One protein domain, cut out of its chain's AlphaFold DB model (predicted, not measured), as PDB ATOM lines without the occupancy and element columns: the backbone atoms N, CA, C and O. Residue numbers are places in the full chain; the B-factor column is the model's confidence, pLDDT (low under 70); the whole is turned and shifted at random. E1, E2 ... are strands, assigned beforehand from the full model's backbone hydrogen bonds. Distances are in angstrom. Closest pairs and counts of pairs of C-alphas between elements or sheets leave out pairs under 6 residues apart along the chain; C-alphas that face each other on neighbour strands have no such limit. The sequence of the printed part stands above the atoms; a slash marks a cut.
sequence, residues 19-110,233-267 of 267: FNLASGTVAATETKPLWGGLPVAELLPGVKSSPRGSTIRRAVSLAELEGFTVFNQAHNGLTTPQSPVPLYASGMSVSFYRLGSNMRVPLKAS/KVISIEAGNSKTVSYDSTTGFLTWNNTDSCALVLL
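This is residues 19 to 110 and 233 to 267 of the 267 residues of an uncharacterized protein of Raoultella planticola (UniProt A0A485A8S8). A small closed barrel of five short strands, E1, E3, E2, E4 and E7, stands beside a strongly twisted sheet of three strands, in which the long, bent hairpin E9 and E10 is joined by E8. A second, much smaller hairpin, E5 and E6, lies off the barrel, with E6 close to the beginning of E10. The printed part has 127 residues with ten named strands, E1 to E10 in order along the chain, and no named helix; the class is all strand. The barrel is mixed, while the sheet E8, E10, E9 and the pair E5, E6 are antiparallel. The whole is compact, with a radius of gyration of the C-alphas of 14.6 A and spans of 48 by 35 by 26 A.

The barrel holds E1, residues 22 to 26, 12.8 A long, with C-alpha 22 at (-24.463, 32.713, 9.709); E2, residues 39 to 43; E3, residues 55 to 58; E4, residues 67 to 70; and E7, residues 93 to 98, 15.7 A long. The three-stranded sheet holds E8, residues 104 to 108, 13.2 A; E9, residues 233 to 247, 25.8 A; and E10, residues 254 to 266, 25.4 A, with C-alpha 266 at (-37.312, 41.359, 14.452). E5, residues 78 to 80, and E6, residues 83 to 87, are the short pair; C-alpha 83 is at (-32.575, 36.770, -13.337).

Round the closed barrel run E1, E3, E2, E4, E7 and back to E1. E1 and E3 are parallel, with N 56 and O 25 2.8 A apart. The hairpin E3 and E2 is antiparallel, with N 43 and O 55 at 2.8 A. E2 and E4 are antiparallel, with N 40 and O 67 at 2.9 A. E4 and E7 are antiparallel, with N 68 and O 97 at 2.9 A, and so are E7 and E1, with N 94 and O 24 at 2.9 A. The closest C-alphas of E4 and E8, Val 70 and Val 105, are 7.9 A apart. E8 is an edge strand antiparallel to the inner strand E10, with N 105 and O 265 at 2.9 A. The hairpin E9 and E10 has N 244 and O 257 at 2.8 A; E9 bends by 103 degrees at residue 236 and E10 by 94 degrees at residue 259. The closest C-alphas of E6 and E10, Ser 83 and Leu 254, are 4.8 A apart. In the hairpin E5 and E6, N 87 and O 78 are 2.9 A apart. Among the pairs that are apart are E1 and E9, and E2 and E10.

The two C-alphas farthest apart are those of Lys 48 and Gly 240, at 48.0 A. Residues 111 to 232 are not printed, and C-alphas 110 and 233 are 15.0 A apart across this cut. The links E1 to E2 and E2 to E3 are long. The mean pLDDT of the printed part is 92.2; residues 49 to 52 are under 70.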
ATOM      1  N   PHE A  19     -22.581  40.031  14.292       85.94
ATOM      2  CA  PHE A  19     -21.842  38.768  14.405       85.94
ATOM      3  C   PHE A  19     -22.751  37.534  14.437       85.94
ATOM      4  O   PHE A  19     -22.254  36.416  14.361       85.94
ATOM      5  N   ASN A  20     -24.072  37.728  14.482       91.50
ATOM      6  CA  ASN A  20     -25.049  36.645  14.383       91.50
ATOM      7  C   ASN A  20     -25.268  36.186  12.930       91.50
ATOM      8  O   ASN A  20     -26.069  35.279  12.703       91.50
ATOM      9  N   LEU A  21     -24.594  36.807  11.949       93.12
ATOM     10  CA  LEU A  21     -24.700  36.421  10.544       93.12
ATOM     11  C   LEU A  21     -24.068  35.044  10.353       93.12
ATOM     12  O   LEU A  21     -22.864  34.871  10.534       93.12
ATOM     13  N   ALA A  22     -24.892  34.071   9.982       93.00
ATOM     14  CA  ALA A  22     -24.463  32.713   9.709       93.00
ATOM     15  C   ALA A  22     -24.353  32.475   8.201       93.00
ATOM     16  O   ALA A  22     -24.988  33.151   7.388       93.00
ATOM     17  N   SER A  23     -23.560  31.472   7.832       91.75
ATOM     18  CA  SER A  23     -23.486  30.968   6.466       91.75
ATOM     19  C   SER A  23     -23.516  29.445   6.468       91.75
ATOM     20  O   SER A  23     -23.027  28.803   7.400       91.75
ATOM     21  N   GLY A  24     -24.098  28.869   5.423       92.00
ATOM     22  CA  GLY A  24     -24.114  27.432   5.189       92.00
ATOM     23  C   GLY A  24     -24.140  27.111   3.700       92.00
ATOM     24  O   GLY A  24     -24.193  28.011   2.861       92.00
ATOM     25  N   THR A  25     -24.085  25.823   3.368       93.56
ATOM     26  CA  THR A  25     -24.095  25.347   1.976       93.56
ATOM     27  C   THR A  25     -25.508  24.925   1.576       93.56
ATOM     28  O   THR A  25     -26.122  24.124   2.278       93.56
ATOM     29  N   VAL A  26     -26.016  25.413   0.443       94.62
ATOM     30  CA  VAL A  26     -27.325  25.019  -0.098       94.62
ATOM     31  C   VAL A  26     -27.333  23.520  -0.411       94.62
ATOM     32  O   VAL A  26     -26.428  23.008  -1.076       94.62
ATOM     33  N   ALA A  27     -28.355  22.811   0.068       93.06
ATOM     34  CA  ALA A  27     -28.478  21.363  -0.026       93.06
ATOM     35  C   ALA A  27     -28.460  20.851  -1.475       93.06
ATOM     36  O   ALA A  27     -29.035  21.453  -2.382       93.06
ATOM     37  N   ALA A  28     -27.863  19.671  -1.678       90.31
ATOM     38  CA  ALA A  28     -27.862  18.960  -2.964       90.31
ATOM     39  C   ALA A  28     -29.281  18.630  -3.473       90.31
ATOM     40  O   ALA A  28     -29.504  18.487  -4.669       90.31
ATOM     41  N   THR A  29     -30.234  18.497  -2.549       89.31
ATOM     42  CA  THR A  29     -31.639  18.169  -2.820       89.31
ATOM     43  C   THR A  29     -32.496  19.390  -3.147       89.31
ATOM     44  O   THR A  29     -33.657  19.226  -3.512       89.31
ATOM     45  N   GLU A  30     -31.970  20.607  -2.983       93.06
ATOM     46  CA  GLU A  30     -32.706  21.826  -3.302       93.06
ATOM     47  C   GLU A  30     -32.755  22.005  -4.827       93.06
ATOM     48  O   GLU A  30     -31.731  22.195  -5.484       93.06
ATOM     49  N   THR A  31     -33.957  21.931  -5.396       90.50
ATOM     50  CA  THR A  31     -34.181  22.065  -6.844       90.50
ATOM     51  C   THR A  31     -34.536  23.488  -7.264       90.50
ATOM     52  O   THR A  31     -34.459  23.815  -8.447       90.50
ATOM     53  N   LYS A  32     -34.911  24.344  -6.307       91.94
ATOM     54  CA  LYS A  32     -35.221  25.759  -6.526       91.94
ATOM     55  C   LYS A  32     -34.082  26.628  -5.992       91.94
ATOM     56  O   LYS A  32     -33.512  26.306  -4.955       91.94
ATOM     57  N   PRO A  33     -33.738  27.745  -6.647       93.06
ATOM     58  CA  PRO A  33     -32.775  28.664  -6.061       93.06
ATOM     59  C   PRO A  33     -33.298  29.227  -4.731       93.06
ATOM     60  O   PRO A  33     -34.506  29.410  -4.546       93.06
ATOM     61  N   LEU A  34     -32.377  29.540  -3.822       95.81
ATOM     62  CA  LEU A  34     -32.657  30.398  -2.675       95.81
ATOM     63  C   LEU A  34     -32.341  31.857  -3.028       95.81
ATOM     64  O   LEU A  34     -31.481  32.139  -3.863       95.81
ATOM     65  N   TRP A  35     -33.023  32.780  -2.362       96.19
ATOM     66  CA  TRP A  35     -32.827  34.229  -2.435       96.19
ATOM     67  C   TRP A  35     -33.108  34.827  -1.055       96.19
ATOM     68  O   TRP A  35     -33.691  34.153  -0.213       96.19
ATOM     69  N   GLY A  36     -32.704  36.074  -0.813       95.94
ATOM     70  CA  GLY A  36     -32.880  36.731   0.482       95.94
ATOM     71  C   GLY A  36     -34.348  36.846   0.915       95.94
ATOM     72  O   GLY A  36     -35.218  37.209   0.129       95.94
ATOM     73  N   GLY A  37     -34.611  36.587   2.194       95.81
ATOM     74  CA  GLY A  37     -35.929  36.663   2.819       95.81
ATOM     75  C   GLY A  37     -36.745  35.370   2.751       95.81
ATOM     76  O   GLY A  37     -37.933  35.413   3.054       95.81
ATOM     77  N   LEU A  38     -36.144  34.242   2.361       96.94
ATOM     78  CA  LEU A  38     -36.768  32.914   2.430       96.94
ATOM     79  C   LEU A  38     -36.528  32.220   3.774       96.94
ATOM     80  O   LEU A  38     -35.414  32.333   4.300       96.94
ATOM     81  N   PRO A  39     -37.501  31.438   4.277       97.31
ATOM     82  CA  PRO A  39     -37.342  30.648   5.484       97.31
ATOM     83  C   PRO A  39     -36.444  29.438   5.203       97.31
ATOM     84  O   PRO A  39     -36.541  28.794   4.151       97.31
ATOM     85  N   VAL A  40     -35.575  29.104   6.150       96.88
ATOM     86  CA  VAL A  40     -34.613  28.007   5.994       96.88
ATOM     87  C   VAL A  40     -34.707  26.988   7.107       96.88
ATOM     88  O   VAL A  40     -34.934  27.339   8.260       96.88
ATOM     89  N   ALA A  41     -34.461  25.737   6.734       96.25
ATOM     90  CA  ALA A  41     -34.093  24.685   7.660       96.25
ATOM     91  C   ALA A  41     -32.570  24.541   7.678       96.25
ATOM     92  O   ALA A  41     -31.926  24.448   6.624       96.25
ATOM     93  N   GLU A  42     -32.004  24.507   8.881       95.38
ATOM     94  CA  GLU A  42     -30.585  24.269   9.102       95.38
ATOM     95  C   GLU A  42     -30.355  22.805   9.483       95.38
ATOM     96  O   GLU A  42     -30.841  22.308  10.495       95.38
ATOM     97  N   LEU A  43     -29.597  22.095   8.653       92.19
ATOM     98  CA  LEU A  43     -29.333  20.672   8.805       92.19
ATOM     99  C   LEU A  43     -27.872  20.441   9.186       92.19
ATOM    100  O   LEU A  43     -26.950  21.061   8.644       92.19
ATOM    101  N   LEU A  44     -27.651  19.465  10.065       88.94
ATOM    102  CA  LEU A  44     -26.311  18.988  10.387       88.94
ATOM    103  C   LEU A  44     -25.657  18.375   9.136       88.94
ATOM    104  O   LEU A  44     -26.294  17.583   8.440       88.94
ATOM    105  N   PRO A  45     -24.366  18.640   8.875       78.88
ATOM    106  CA  PRO A  45     -23.676  18.113   7.698       78.88
ATOM    107  C   PRO A  45     -23.346  16.610   7.799       78.88
ATOM    108  O   PRO A  45     -22.719  16.055   6.902       78.88
ATOM    109  N   GLY A  46     -23.751  15.924   8.874       78.50
ATOM    110  CA  GLY A  46     -23.441  14.514   9.133       78.50
ATOM    111  C   GLY A  46     -22.031  14.284   9.693       78.50
ATOM    112  O   GLY A  46     -21.168  15.151   9.646       78.50
ATOM    113  N   VAL A  47     -21.784  13.088  10.238       77.75
ATOM    114  CA  VAL A  47     -20.551  12.760  10.996       77.75
ATOM    115  C   VAL A  47     -19.354  12.326  10.133       77.75
ATOM    116  O   VAL A  47     -18.285  12.042  10.663       77.75
ATOM    117  N   LYS A  48     -19.529  12.230   8.807       74.81
ATOM    118  CA  LYS A  48     -18.488  11.818   7.838       74.81
ATOM    119  C   LYS A  48     -18.333  12.790   6.662       74.81
ATOM    120  O   LYS A  48     -17.755  12.424   5.643       74.81
ATOM    121  N   SER A  49     -18.892  13.993   6.758       64.56
ATOM    122  CA  SER A  49     -18.736  15.008   5.719       64.56
ATOM    123  C   SER A  49     -17.435  15.781   5.900       64.56
ATOM    124  O   SER A  49     -16.941  15.961   7.015       64.56
ATOM    125  N   SER A  50     -16.887  16.287   4.796       63.41
ATOM    126  CA  SER A  50     -15.956  17.412   4.877       63.41
ATOM    127  C   SER A  50     -16.702  18.563   5.565       63.41
ATOM    128  O   SER A  50     -17.797  18.891   5.101       63.41
ATOM    129  N   PRO A  51     -16.181  19.166   6.648       62.19
ATOM    130  CA  PRO A  51     -16.909  20.172   7.419       62.19
ATOM    131  C   PRO A  51     -17.083  21.455   6.589       62.19
ATOM    132  O   PRO A  51     -16.274  22.373   6.653       62.19
ATOM    133  N   ARG A  52     -18.140  21.510   5.770       64.94
ATOM    134  CA  ARG A  52     -18.518  22.650   4.909       64.94
ATOM    135  C   ARG A  52     -19.531  23.584   5.589       64.94
ATOM    136  O   ARG A  52     -20.220  24.344   4.914       64.94
ATOM    137  N   GLY A  53     -19.624  23.514   6.918       78.38
ATOM    138  CA  GLY A  53     -20.673  24.168   7.700       78.38
ATOM    139  C   GLY A  53     -22.021  23.455   7.587       78.38
ATOM    140  O   GLY A  53     -22.114  22.355   7.038       78.38
ATOM    141  N   SER A  54     -23.062  24.072   8.136       89.69
ATOM    142  CA  SER A  54     -24.421  23.537   8.092       89.69
ATOM    143  C   SER A  54     -24.951  23.458   6.661       89.69
ATOM    144  O   SER A  54     -24.605  24.269   5.797       89.69
ATOM    145  N   THR A  55     -25.805  22.469   6.409       93.06
ATOM    146  CA  THR A  55     -26.520  22.343   5.138       93.06
ATOM    147  C   THR A  55     -27.832  23.111   5.229       93.06
ATOM    148  O   THR A  55     -28.592  22.922   6.171       93.06
ATOM    149  N   ILE A  56     -28.098  23.978   4.257       95.38
ATOM    150  CA  ILE A  56     -29.260  24.866   4.235       95.38
ATOM    151  C   ILE A  56     -30.212  24.414   3.139       95.38
ATOM    152  O   ILE A  56     -29.801  24.216   1.996       95.38
ATOM    153  N   ARG A  57     -31.490  24.280   3.470       95.38
ATOM    154  CA  ARG A  57     -32.566  24.073   2.494       95.38
ATOM    155  C   ARG A  57     -33.732  24.992   2.814       95.38
ATOM    156  O   ARG A  57     -33.814  25.512   3.929       95.38
ATOM    157  N   ARG A  58     -34.652  25.160   1.870       95.38
ATOM    158  CA  ARG A  58     -35.906  25.862   2.151       95.38
ATOM    159  C   ARG A  58     -36.687  25.125   3.243       95.38
ATOM    160  O   ARG A  58     -36.783  23.893   3.215       95.38
ATOM    161  N   ALA A  59     -37.234  25.877   4.194       95.06
ATOM    162  CA  ALA A  59     -38.219  25.335   5.120       95.06
ATOM    163  C   ALA A  59     -39.572  25.172   4.401       95.06
ATOM    164  O   ALA A  59     -40.011  26.066   3.683       95.06
ATOM    165  N   VAL A  60     -40.228  24.037   4.600       91.00
ATOM    166  CA  VAL A  60     -41.553  23.663   4.089       91.00
ATOM    167  C   VAL A  60     -42.585  23.522   5.212       91.00
ATOM    168  O   VAL A  60     -43.759  23.282   4.943       91.00
ATOM    169  N   SER A  61     -42.166  23.652   6.473       91.44
ATOM    170  CA  SER A  61     -43.058  23.700   7.633       91.44
ATOM    171  C   SER A  61     -42.466  24.554   8.752       91.44
ATOM    172  O   SER A  61     -41.268  24.842   8.768       91.44
ATOM    173  N   LEU A  62     -43.303  24.956   9.710       91.81
ATOM    174  CA  LEU A  62     -42.856  25.730  10.870       91.81
ATOM    175  C   LEU A  62     -41.894  24.939  11.771       91.81
ATOM    176  O   LEU A  62     -40.988  25.525  12.348       91.81
ATOM    177  N   ALA A  63     -42.062  23.617  11.864       89.62
ATOM    178  CA  ALA A  63     -41.282  22.763  12.764       89.62
ATOM    179  C   ALA A  63     -39.786  22.678  12.411       89.62
ATOM    180  O   ALA A  63     -38.987  22.228  13.224       89.62
ATOM    181  N   GLU A  64     -39.416  23.076  11.197       92.62
ATOM    182  CA  GLU A  64     -38.041  23.054  10.692       92.62
ATOM    183  C   GLU A  64     -37.509  24.447  10.345       92.62
ATOM    184  O   GLU A  64     -36.403  24.563   9.825       92.62
ATOM    185  N   LEU A  65     -38.307  25.495  10.562       95.69
ATOM    186  CA  LEU A  65     -37.915  26.864  10.264       95.69
ATOM    187  C   LEU A  65     -36.961  27.354  11.356       95.69
ATOM    188  O   LEU A  65     -37.366  27.580  12.491       95.69
ATOM    189  N   GLU A  66     -35.704  27.566  10.984       96.56
ATOM    190  CA  GLU A  66     -34.635  28.006  11.891       96.56
ATOM    191  C   GLU A  66     -34.256  29.479  11.691       96.56
ATOM    192  O   GLU A  66     -33.621  30.098  12.547       96.56
ATOM    193  N   GLY A  67     -34.636  30.083  10.564       96.94
ATOM    194  CA  GLY A  67     -34.280  31.463  10.262       96.94
ATOM    195  C   GLY A  67     -34.654  31.902   8.857       96.94
ATOM    196  O   GLY A  67     -35.392  31.214   8.152       96.94
ATOM    197  N   PHE A  68     -34.097  33.041   8.445       97.81
ATOM    198  CA  PHE A  68     -34.313  33.622   7.122       97.81
ATOM    199  C   PHE A  68     -32.991  33.919   6.422       97.81
ATOM    200  O   PHE A  68     -32.068  34.492   7.007       97.81
ATOM    201  N   THR A  69     -32.917  33.549   5.148       97.19
ATOM    202  CA  THR A  69     -31.820  33.941   4.251       97.19
ATOM    203  C   THR A  69     -31.735  35.456   4.099       97.19
ATOM    204  O   THR A  69     -32.738  36.164   4.186       97.19
ATOM    205  N   VAL A  70     -30.538  35.966   3.818       96.50
ATOM    206  CA  VAL A  70     -30.295  37.391   3.582       96.50
ATOM    207  C   VAL A  70     -29.295  37.617   2.455       96.50
ATOM    208  O   VAL A  70     -28.463  36.762   2.158       96.50
ATOM    209  N   PHE A  71     -29.347  38.805   1.856       95.06
ATOM    210  CA  PHE A  71     -28.365  39.266   0.875       95.06
ATOM    211  C   PHE A  71     -27.117  39.891   1.522       95.06
ATOM    212  O   PHE A  71     -26.125  40.151   0.837       95.06
ATOM    213  N   ASN A  72     -27.132  40.131   2.839       91.81
ATOM    214  CA  ASN A  72     -26.000  40.707   3.564       91.81
ATOM    215  C   ASN A  72     -24.753  39.819   3.420       91.81
ATOM    216  O   ASN A  72     -24.782  38.623   3.715       91.81
ATOM    217  N   GLN A  73     -23.653  40.428   2.963       85.44
ATOM    218  CA  GLN A  73     -22.354  39.779   2.714       85.44
ATOM    219  C   GLN A  73     -22.403  38.570   1.760       85.44
ATOM    220  O   GLN A  73     -21.465  37.778   1.696       85.44
ATOM    221  N   ALA A  74     -23.470  38.428   0.975       84.56
ATOM    222  CA  ALA A  74     -23.685  37.275   0.114       84.56
ATOM    223  C   ALA A  74     -23.140  37.517  -1.310       84.56
ATOM    224  O   ALA A  74     -23.853  37.412  -2.311       84.56
ATOM    225  N   HIS A  75     -21.847  37.865  -1.383       87.19
ATOM    226  CA  HIS A  75     -21.119  38.271  -2.601       87.19
ATOM    227  C   HIS A  75     -21.029  37.192  -3.687       87.19
ATOM    228  O   HIS A  75     -20.635  37.475  -4.813       87.19
ATOM    229  N   ASN A  76     -21.368  35.955  -3.345       89.44
ATOM    230  CA  ASN A  76     -21.365  34.818  -4.250       89.44
ATOM    231  C   ASN A  76     -22.701  34.627  -4.990       89.44
ATOM    232  O   ASN A  76     -22.814  33.667  -5.744       89.44
ATOM    233  N   GLY A  77     -23.710  35.473  -4.751       90.81
ATOM    234  CA  GLY A  77     -25.007  35.380  -5.425       90.81
ATOM    235  C   GLY A  77     -24.871  35.566  -6.936       90.81
ATOM    236  O   GLY A  77     -24.249  36.522  -7.398       90.81
ATOM    237  N   LEU A  78     -25.452  34.647  -7.709       92.50
ATOM    238  CA  LEU A  78     -25.421  34.706  -9.169       92.50
ATOM    239  C   LEU A  78     -26.515  35.642  -9.679       92.50
ATOM    240  O   LEU A  78     -27.643  35.598  -9.200       92.50
ATOM    241  N   THR A  79     -26.195  36.452 -10.683       93.06
ATOM    242  CA  THR A  79     -27.179  37.215 -11.457       93.06
ATOM    243  C   THR A  79     -26.997  36.906 -12.938       93.06
ATOM    244  O   THR A  79     -25.885  36.671 -13.415       93.06
ATOM    245  N   THR A  80     -28.099  36.872 -13.677       92.94
ATOM    246  CA  THR A  80     -28.110  36.680 -15.134       92.94
ATOM    247  C   THR A  80     -28.999  37.746 -15.774       92.94
ATOM    248  O   THR A  80     -29.821  38.346 -15.077       92.94
ATOM    249  N   PRO A  81     -28.899  37.998 -17.092       94.31
ATOM    250  CA  PRO A  81     -29.807  38.932 -17.763       94.31
ATOM    251  C   PRO A  81     -31.293  38.594 -17.560       94.31
ATOM    252  O   PRO A  81     -32.128  39.490 -17.501       94.31
ATOM    253  N   GLN A  82     -31.617  37.305 -17.429       93.19
ATOM    254  CA  GLN A  82     -32.969  36.799 -17.194       93.19
ATOM    255  C   GLN A  82     -33.342  36.742 -15.703       93.19
ATOM    256  O   GLN A  82     -34.521  36.650 -15.375       93.19
ATOM    257  N   SER A  83     -32.368  36.774 -14.790       94.81
ATOM    258  CA  SER A  83     -32.575  36.770 -13.337       94.81
ATOM    259  C   SER A  83     -31.703  37.836 -12.664       94.81
ATOM    260  O   SER A  83     -30.589  37.541 -12.222       94.81
ATOM    261  N   PRO A  84     -32.181  39.095 -12.600       94.38
ATOM    262  CA  PRO A  84     -31.442  40.204 -11.994       94.38
ATOM    263  C   PRO A  84     -31.403  40.162 -10.454       94.38
ATOM    264  O   PRO A  84     -30.737  40.993  -9.832       94.38
ATOM    265  N   VAL A  85     -32.135  39.244  -9.821       95.31
ATOM    266  CA  VAL A  85     -32.075  38.995  -8.374       95.31
ATOM    267  C   VAL A  85     -30.897  38.060  -8.076       95.31
ATOM    268  O   VAL A  85     -30.784  37.032  -8.747       95.31
ATOM    269  N   PRO A  86     -30.042  38.354  -7.076       95.31
ATOM    270  CA  PRO A  86     -29.006  37.418  -6.648       95.31
ATOM    271  C   PRO A  86     -29.611  36.082  -6.204       95.31
ATOM    272  O   PRO A  86     -30.504  36.051  -5.357       95.31
ATOM    273  N   LEU A  87     -29.115  34.978  -6.762       94.62
ATOM    274  CA  LEU A  87     -29.614  33.633  -6.476       94.62
ATOM    275  C   LEU A  87     -28.519  32.698  -5.963       94.62
ATOM    276  O   LEU A  87     -27.349  32.816  -6.343       94.62
ATOM    277  N   TYR A  88     -28.922  31.743  -5.127       95.12
ATOM    278  CA  TYR A  88     -28.060  30.713  -4.547       95.12
ATOM    279  C   TYR A  88     -28.592  29.336  -4.946       95.12
ATOM    280  O   TYR A  88     -29.609  28.867  -4.433       95.12
ATOM    281  N   ALA A  89     -27.917  28.707  -5.903       93.69
ATOM    282  CA  ALA A  89     -28.229  27.362  -6.364       93.69
ATOM    283  C   ALA A  89     -27.634  26.293  -5.434       93.69
ATOM    284  O   ALA A  89     -26.814  26.577  -4.556       93.69
ATOM    285  N   SER A  90     -28.028  25.043  -5.661       93.19
ATOM    286  CA  SER A  90     -27.496  23.886  -4.946       93.19
ATOM    287  C   SER A  90     -25.958  23.871  -4.914       93.19
ATOM    288  O   SER A  90     -25.293  24.097  -5.925       93.19
ATOM    289  N   GLY A  91     -25.385  23.628  -3.733       90.81
ATOM    290  CA  GLY A  91     -23.938  23.589  -3.509       90.81
ATOM    291  C   GLY A  91     -23.254  24.949  -3.322       90.81
ATOM    292  O   GLY A  91     -22.074  24.970  -2.959       90.81
ATOM    293  N   MET A  92     -23.960  26.068  -3.526       93.44
ATOM    294  CA  MET A  92     -23.453  27.412  -3.221       93.44
ATOM    295  C   MET A  92     -23.537  27.719  -1.721       93.44
ATOM    296  O   MET A  92     -24.275  27.066  -0.989       93.44
ATOM    297  N   SER A  93     -22.804  28.729  -1.248       92.88
ATOM    298  CA  SER A  93     -23.012  29.274   0.099       92.88
ATOM    299  C   SER A  93     -24.197  30.239   0.128       92.88
ATOM    300  O   SER A  93     -24.438  30.955  -0.842       92.88
ATOM    301  N   VAL A  94     -24.911  30.295   1.246       94.81
ATOM    302  CA  VAL A  94     -25.988  31.262   1.488       94.81
ATOM    303  C   VAL A  94     -25.843  31.847   2.888       94.81
ATOM    304  O   VAL A  94     -25.458  31.138   3.822       94.81
ATOM    305  N   SER A  95     -26.114  33.141   3.022       95.25
ATOM    306  CA  SER A  95     -26.119  33.848   4.304       95.25
ATOM    307  C   SER A  95     -27.526  33.854   4.896       95.25
ATOM    308  O   SER A  95     -28.506  33.993   4.164       95.25
ATOM    309  N   PHE A  96     -27.644  33.717   6.214       95.88
ATOM    310  CA  PHE A  96     -28.929  33.736   6.913       95.88
ATOM    311  C   PHE A  96     -28.776  34.216   8.361       95.88
ATOM    312  O   PHE A  96     -27.690  34.157   8.944       95.88
ATOM    313  N   TYR A  97     -29.880  34.670   8.947       97.06
ATOM    314  CA  TYR A  97     -29.994  34.916  10.381       97.06
ATOM    315  C   TYR A  97     -30.974  33.929  10.997       97.06
ATOM    316  O   TYR A  97     -32.051  33.693  10.446       97.06
ATOM    317  N   ARG A  98     -30.600  33.373  12.150       96.44
ATOM    318  CA  ARG A  98     -31.472  32.495  12.933       96.44
ATOM    319  C   ARG A  98     -32.570  33.287  13.634       96.44
ATOM    320  O   ARG A  98     -32.394  34.472  13.937       96.44
ATOM    321  N   LEU A  99     -33.672  32.616  13.937       95.88
ATOM    322  CA  LEU A  99     -34.629  33.099  14.928       95.88
ATOM    323  C   LEU A  99     -33.927  33.283  16.285       95.88
ATOM    324  O   LEU A  99     -33.006  32.543  16.634       95.88
ATOM    325  N   GLY A 100     -34.318  34.313  17.030       94.19
ATOM    326  CA  GLY A 100     -33.668  34.739  18.271       94.19
ATOM    327  C   GLY A 100     -32.376  35.543  18.079       94.19
ATOM    328  O   GLY A 100     -31.730  35.901  19.066       94.19
ATOM    329  N   SER A 101     -31.979  35.852  16.837       94.62
ATOM    330  CA  SER A 101     -30.781  36.661  16.553       94.62
ATOM    331  C   SER A 101     -30.948  38.151  16.858       94.62
ATOM    332  O   SER A 101     -29.949  38.873  16.848       94.62
ATOM    333  N   ASN A 102     -32.177  38.619  17.111       94.25
ATOM    334  CA  ASN A 102     -32.549  40.028  17.269       94.25
ATOM    335  C   ASN A 102     -32.203  40.902  16.053       94.25
ATOM    336  O   ASN A 102     -32.171  42.131  16.152       94.25
ATOM    337  N   MET A 103     -31.954  40.293  14.892       95.81
ATOM    338  CA  MET A 103     -31.724  41.033  13.659       95.81
ATOM    339  C   MET A 103     -33.035  41.499  13.045       95.81
ATOM    340  O   MET A 103     -34.074  40.852  13.159       95.81
ATOM    341  N   ARG A 104     -32.970  42.648  12.374       95.94
ATOM    342  CA  ARG A 104     -34.114  43.260  11.699       95.94
ATOM    343  C   ARG A 104     -34.037  42.934  10.218       95.94
ATOM    344  O   ARG A 104     -33.165  43.456   9.524       95.94
ATOM    345  N   VAL A 105     -34.930  42.073   9.748       96.94
ATOM    346  CA  VAL A 105     -34.951  41.583   8.367       96.94
ATOM    347  C   VAL A 105     -36.268  41.995   7.708       96.94
ATOM    348  O   VAL A 105     -37.334  41.657   8.225       96.94
ATOM    349  N   PRO A 106     -36.234  42.730   6.584       97.06
ATOM    350  CA  PRO A 106     -37.426  42.967   5.788       97.06
ATOM    351  C   PRO A 106     -37.859  41.685   5.077       97.06
ATOM    352  O   PRO A 106     -37.097  41.097   4.306       97.06
ATOM    353  N   LEU A 107     -39.096  41.267   5.324       97.50
ATOM    354  CA  LEU A 107     -39.734  40.117   4.686       97.50
ATOM    355  C   LEU A 107     -40.926  40.604   3.861       97.50
ATOM    356  O   LEU A 107     -41.566  41.595   4.221       97.50
ATOM    357  N   LYS A 108     -41.229  39.928   2.749       97.06
ATOM    358  CA  LYS A 108     -42.440  40.208   1.964       97.06
ATOM    359  C   LYS A 108     -43.668  40.047   2.859       97.06
ATOM    360  O   LYS A 108     -43.731  39.083   3.617       97.06
ATOM    361  N   ALA A 109     -44.608  40.985   2.796       96.75
ATOM    362  CA  ALA A 109     -45.774  41.031   3.674       96.75
ATOM    363  C   ALA A 109     -47.081  40.843   2.901       96.75
ATOM    364  O   ALA A 109     -47.273  41.449   1.848       96.75
ATOM    365  N   SER A 110     -47.993  40.052   3.471       96.75
ATOM    366  CA  SER A 110     -49.355  39.909   2.957       96.75
ATOM    367  C   SER A 110     -50.205  41.154   3.240       96.75
ATOM    368  O   SER A 110     -49.902  41.947   4.137       96.75
ATOM    369  N   LYS A 233     -41.279  39.547  15.862       95.56
ATOM    370  CA  LYS A 233     -42.105  40.756  16.044       95.56
ATOM    371  C   LYS A 233     -42.079  41.620  14.795       95.56
ATOM    372  O   LYS A 233     -41.009  41.873  14.252       95.56
ATOM    373  N   VAL A 234     -43.232  42.136  14.374       94.69
ATOM    374  CA  VAL A 234     -43.287  43.189  13.348       94.69
ATOM    375  C   VAL A 234     -42.969  44.534  13.996       94.69
ATOM    376  O   VAL A 234     -43.549  44.873  15.025       94.69
ATOM    377  N   ILE A 235     -42.031  45.288  13.422       93.62
ATOM    378  CA  ILE A 235     -41.589  46.582  13.971       93.62
ATOM    379  C   ILE A 235     -41.849  47.767  13.039       93.62
ATOM    380  O   ILE A 235     -41.953  48.892  13.515       93.62
ATOM    381  N   SER A 236     -41.965  47.530  11.734       93.25
ATOM    382  CA  SER A 236     -42.399  48.529  10.752       93.25
ATOM    383  C   SER A 236     -42.990  47.829   9.531       93.25
ATOM    384  O   SER A 236     -42.691  46.659   9.289       93.25
ATOM    385  N   ILE A 237     -43.816  48.533   8.765       93.88
ATOM    386  CA  ILE A 237     -44.456  48.040   7.545       93.88
ATOM    387  C   ILE A 237     -44.346  49.135   6.488       93.88
ATOM    388  O   ILE A 237     -44.757  50.265   6.734       93.88
ATOM    389  N   GLU A 238     -43.845  48.780   5.308       92.88
ATOM    390  CA  GLU A 238     -43.839  49.644   4.127       92.88
ATOM    391  C   GLU A 238     -44.789  49.066   3.083       92.88
ATOM    392  O   GLU A 238     -44.559  47.972   2.555       92.88
ATOM    393  N   ALA A 239     -45.867  49.798   2.798       92.50
ATOM    394  CA  ALA A 239     -46.928  49.364   1.900       92.50
ATOM    395  C   ALA A 239     -46.700  49.873   0.468       92.50
ATOM    396  O   ALA A 239     -46.541  51.073   0.249       92.50
ATOM    397  N   GLY A 240     -46.722  48.969  -0.512       89.81
ATOM    398  CA  GLY A 240     -46.790  49.311  -1.939       89.81
ATOM    399  C   GLY A 240     -45.537  49.947  -2.556       89.81
ATOM    400  O   GLY A 240     -45.601  50.460  -3.671       89.81
ATOM    401  N   ASN A 241     -44.417  49.965  -1.833       91.31
ATOM    402  CA  ASN A 241     -43.190  50.666  -2.229       91.31
ATOM    403  C   ASN A 241     -41.913  49.869  -1.905       91.31
ATOM    404  O   ASN A 241     -40.815  50.421  -1.861       91.31
ATOM    405  N   SER A 242     -42.053  48.577  -1.606       93.38
ATOM    406  CA  SER A 242     -40.932  47.703  -1.266       93.38
ATOM    407  C   SER A 242     -40.501  46.860  -2.461       93.38
ATOM    408  O   SER A 242     -41.298  46.498  -3.328       93.38
ATOM    409  N   LYS A 243     -39.213  46.526  -2.483       94.44
ATOM    410  CA  LYS A 243     -38.575  45.702  -3.500       94.44
ATOM    411  C   LYS A 243     -38.505  44.246  -3.038       94.44
ATOM    412  O   LYS A 243     -37.687  43.894  -2.189       94.44
ATOM    413  N   THR A 244     -39.359  43.398  -3.596       95.69
ATOM    414  CA  THR A 244     -39.480  41.968  -3.274       95.69
ATOM    415  C   THR A 244     -39.034  41.093  -4.438       95.69
ATOM    416  O   THR A 244     -38.852  41.555  -5.570       95.69
ATOM    417  N   VAL A 245     -38.827  39.811  -4.151       96.00
ATOM    418  CA  VAL A 245     -38.439  38.820  -5.152       96.00
ATOM    419  C   VAL A 245     -39.677  38.098  -5.678       96.00
ATOM    420  O   VAL A 245     -40.461  37.548  -4.905       96.00
ATOM    421  N   SER A 246     -39.813  38.060  -7.001       94.62
ATOM    422  CA  SER A 246     -40.806  37.260  -7.716       94.62
ATOM    423  C   SER A 246     -40.124  36.067  -8.376       94.62
ATOM    424  O   SER A 246     -39.186  36.240  -9.153       94.62
ATOM    425  N   TYR A 247     -40.606  34.860  -8.079       94.38
ATOM    426  CA  TYR A 247     -40.129  33.615  -8.679       94.38
ATOM    427  C   TYR A 247     -41.154  33.068  -9.672       94.38
ATOM    428  O   TYR A 247     -42.296  32.796  -9.305       94.38
ATOM    429  N   ASP A 248     -40.738  32.864 -10.919       93.94
ATOM    430  CA  ASP A 248     -41.544  32.170 -11.922       93.94
ATOM    431  C   ASP A 248     -41.209  30.676 -11.918       93.94
ATOM    432  O   ASP A 248     -40.130  30.255 -12.334       93.94
ATOM    433  N   SER A 249     -42.156  29.856 -11.466       89.75
ATOM    434  CA  SER A 249     -41.989  28.398 -11.399       89.75
ATOM    435  C   SER A 249     -41.891  27.691 -12.758       89.75
ATOM    436  O   SER A 249     -41.424  26.555 -12.802       89.75
ATOM    437  N   THR A 250     -42.295  28.340 -13.855       92.00
ATOM    438  CA  THR A 250     -42.226  27.774 -15.213       92.00
ATOM    439  C   THR A 250     -40.834  27.949 -15.804       92.00
ATOM    440  O   THR A 250     -40.262  27.010 -16.355       92.00
ATOM    441  N   THR A 251     -40.286  29.160 -15.695       91.94
ATOM    442  CA  THR A 251     -38.975  29.506 -16.262       91.94
ATOM    443  C   THR A 251     -37.827  29.311 -15.272       91.94
ATOM    444  O   THR A 251     -36.675  29.179 -15.679       91.94
ATOM    445  N   GLY A 252     -38.128  29.277 -13.974       91.06
ATOM    446  CA  GLY A 252     -37.146  29.254 -12.895       91.06
ATOM    447  C   GLY A 252     -36.484  30.610 -12.632       91.06
ATOM    448  O   GLY A 252     -35.493  30.656 -11.903       91.06
ATOM    449  N   PHE A 253     -36.986  31.699 -13.226       94.62
ATOM    450  CA  PHE A 253     -36.361  33.019 -13.147       94.62
ATOM    451  C   PHE A 253     -36.785  33.807 -11.908       94.62
ATOM    452  O   PHE A 253     -37.915  33.695 -11.428       94.62
ATOM    453  N   LEU A 254     -35.862  34.637 -11.416       95.31
ATOM    454  CA  LEU A 254     -36.077  35.538 -10.287       95.31
ATOM    455  C   LEU A 254     -36.012  36.992 -10.747       95.31
ATOM    456  O   LEU A 254     -34.974  37.452 -11.225       95.31
ATOM    457  N   THR A 255     -37.100  37.732 -10.562       96.25
ATOM    458  CA  THR A 255     -37.211  39.148 -10.937       96.25
ATOM    459  C   THR A 255     -37.529  40.021  -9.728       96.25
ATOM    460  O   THR A 255     -38.054  39.557  -8.717       96.25
ATOM    461  N   TRP A 256     -37.170  41.301  -9.818       95.00
ATOM    462  CA  TRP A 256     -37.523  42.286  -8.800       95.00
ATOM    463  C   TRP A 256     -38.929  42.830  -9.051       95.00
ATOM    464  O   TRP A 256     -39.227  43.265 -10.163       95.00
ATOM    465  N   ASN A 257     -39.751  42.860  -8.005       93.44
ATOM    466  CA  ASN A 257     -41.017  43.581  -7.972       93.44
ATOM    467  C   ASN A 257     -40.883  44.781  -7.026       93.44
ATOM    468  O   ASN A 257     -40.490  44.607  -5.880       93.44
ATOM    469  N   ASN A 258     -41.206  45.986  -7.500       91.69
ATOM    470  CA  ASN A 258     -41.043  47.233  -6.744       91.69
ATOM    471  C   ASN A 258     -42.368  47.797  -6.193       91.69
ATOM    472  O   ASN A 258     -42.381  48.914  -5.684       91.69
ATOM    473  N   THR A 259     -43.483  47.077  -6.344       90.94
ATOM    474  CA  THR A 259     -44.817  47.534  -5.910       90.94
ATOM    475  C   THR A 259     -45.372  46.736  -4.737       90.94
ATOM    476  O   THR A 259     -46.494  46.980  -4.306       90.94
ATOM    477  N   ASP A 260     -44.625  45.755  -4.237       93.69
ATOM    478  CA  ASP A 260     -45.055  44.923  -3.118       93.69
ATOM    479  C   ASP A 260     -44.825  45.636  -1.778       93.69
ATOM    480  O   ASP A 260     -44.274  46.737  -1.686       93.69
ATOM    481  N   SER A 261     -45.267  44.982  -0.708       94.88
ATOM    482  CA  SER A 261     -45.096  45.458   0.659       94.88
ATOM    483  C   SER A 261     -44.098  44.590   1.417       94.88
ATOM    484  O   SER A 261     -44.039  43.373   1.223       94.88
ATOM    485  N   CYS A 262     -43.345  45.206   2.324       96.00
ATOM    486  CA  CYS A 262     -42.470  44.498   3.251       96.00
ATOM    487  C   CYS A 262     -42.809  44.857   4.692       96.00
ATOM    488  O   CYS A 262     -43.064  46.013   5.025       96.00
ATOM    489  N   ALA A 263     -42.731  43.856   5.561       95.88
ATOM    490  CA  ALA A 263     -42.706  44.045   6.997       95.88
ATOM    491  C   ALA A 263     -41.260  43.923   7.468       95.88
ATOM    492  O   ALA A 263     -40.570  42.950   7.161       95.88
ATOM    493  N   LEU A 264     -40.805  44.907   8.231       95.75
ATOM    494  CA  LEU A 264     -39.567  44.802   8.974       95.75
ATOM    495  C   LEU A 264     -39.826  43.940  10.208       95.75
ATOM    496  O   LEU A 264     -40.591  44.327  11.097       95.75
ATOM    497  N   VAL A 265     -39.195  42.770  10.242       96.75
ATOM    498  CA  VAL A 265     -39.392  41.766  11.284       96.75
ATOM    499  C   VAL A 265     -38.140  41.671  12.148       96.75
ATOM    500  O   VAL A 265     -37.025  41.596  11.638       96.75
ATOM    501  N   LEU A 266     -38.331  41.692  13.464       96.69
ATOM    502  CA  LEU A 266     -37.312  41.359  14.452       96.69
ATOM    503  C   LEU A 266     -37.323  39.842  14.673       96.69
ATOM    504  O   LEU A 266     -38.341  39.313  15.132       96.69
ATOM    505  N   LEU A 267     -36.210  39.190  14.327       94.94
ATOM    506  CA  LEU A 267     -36.009  37.741  14.427       94.94
ATOM    507  C   LEU A 267     -35.677  37.263  15.836       94.94
ATOM    508  O   LEU A 267     -34.864  37.920  16.526       94.94
TER     509      LEU A 267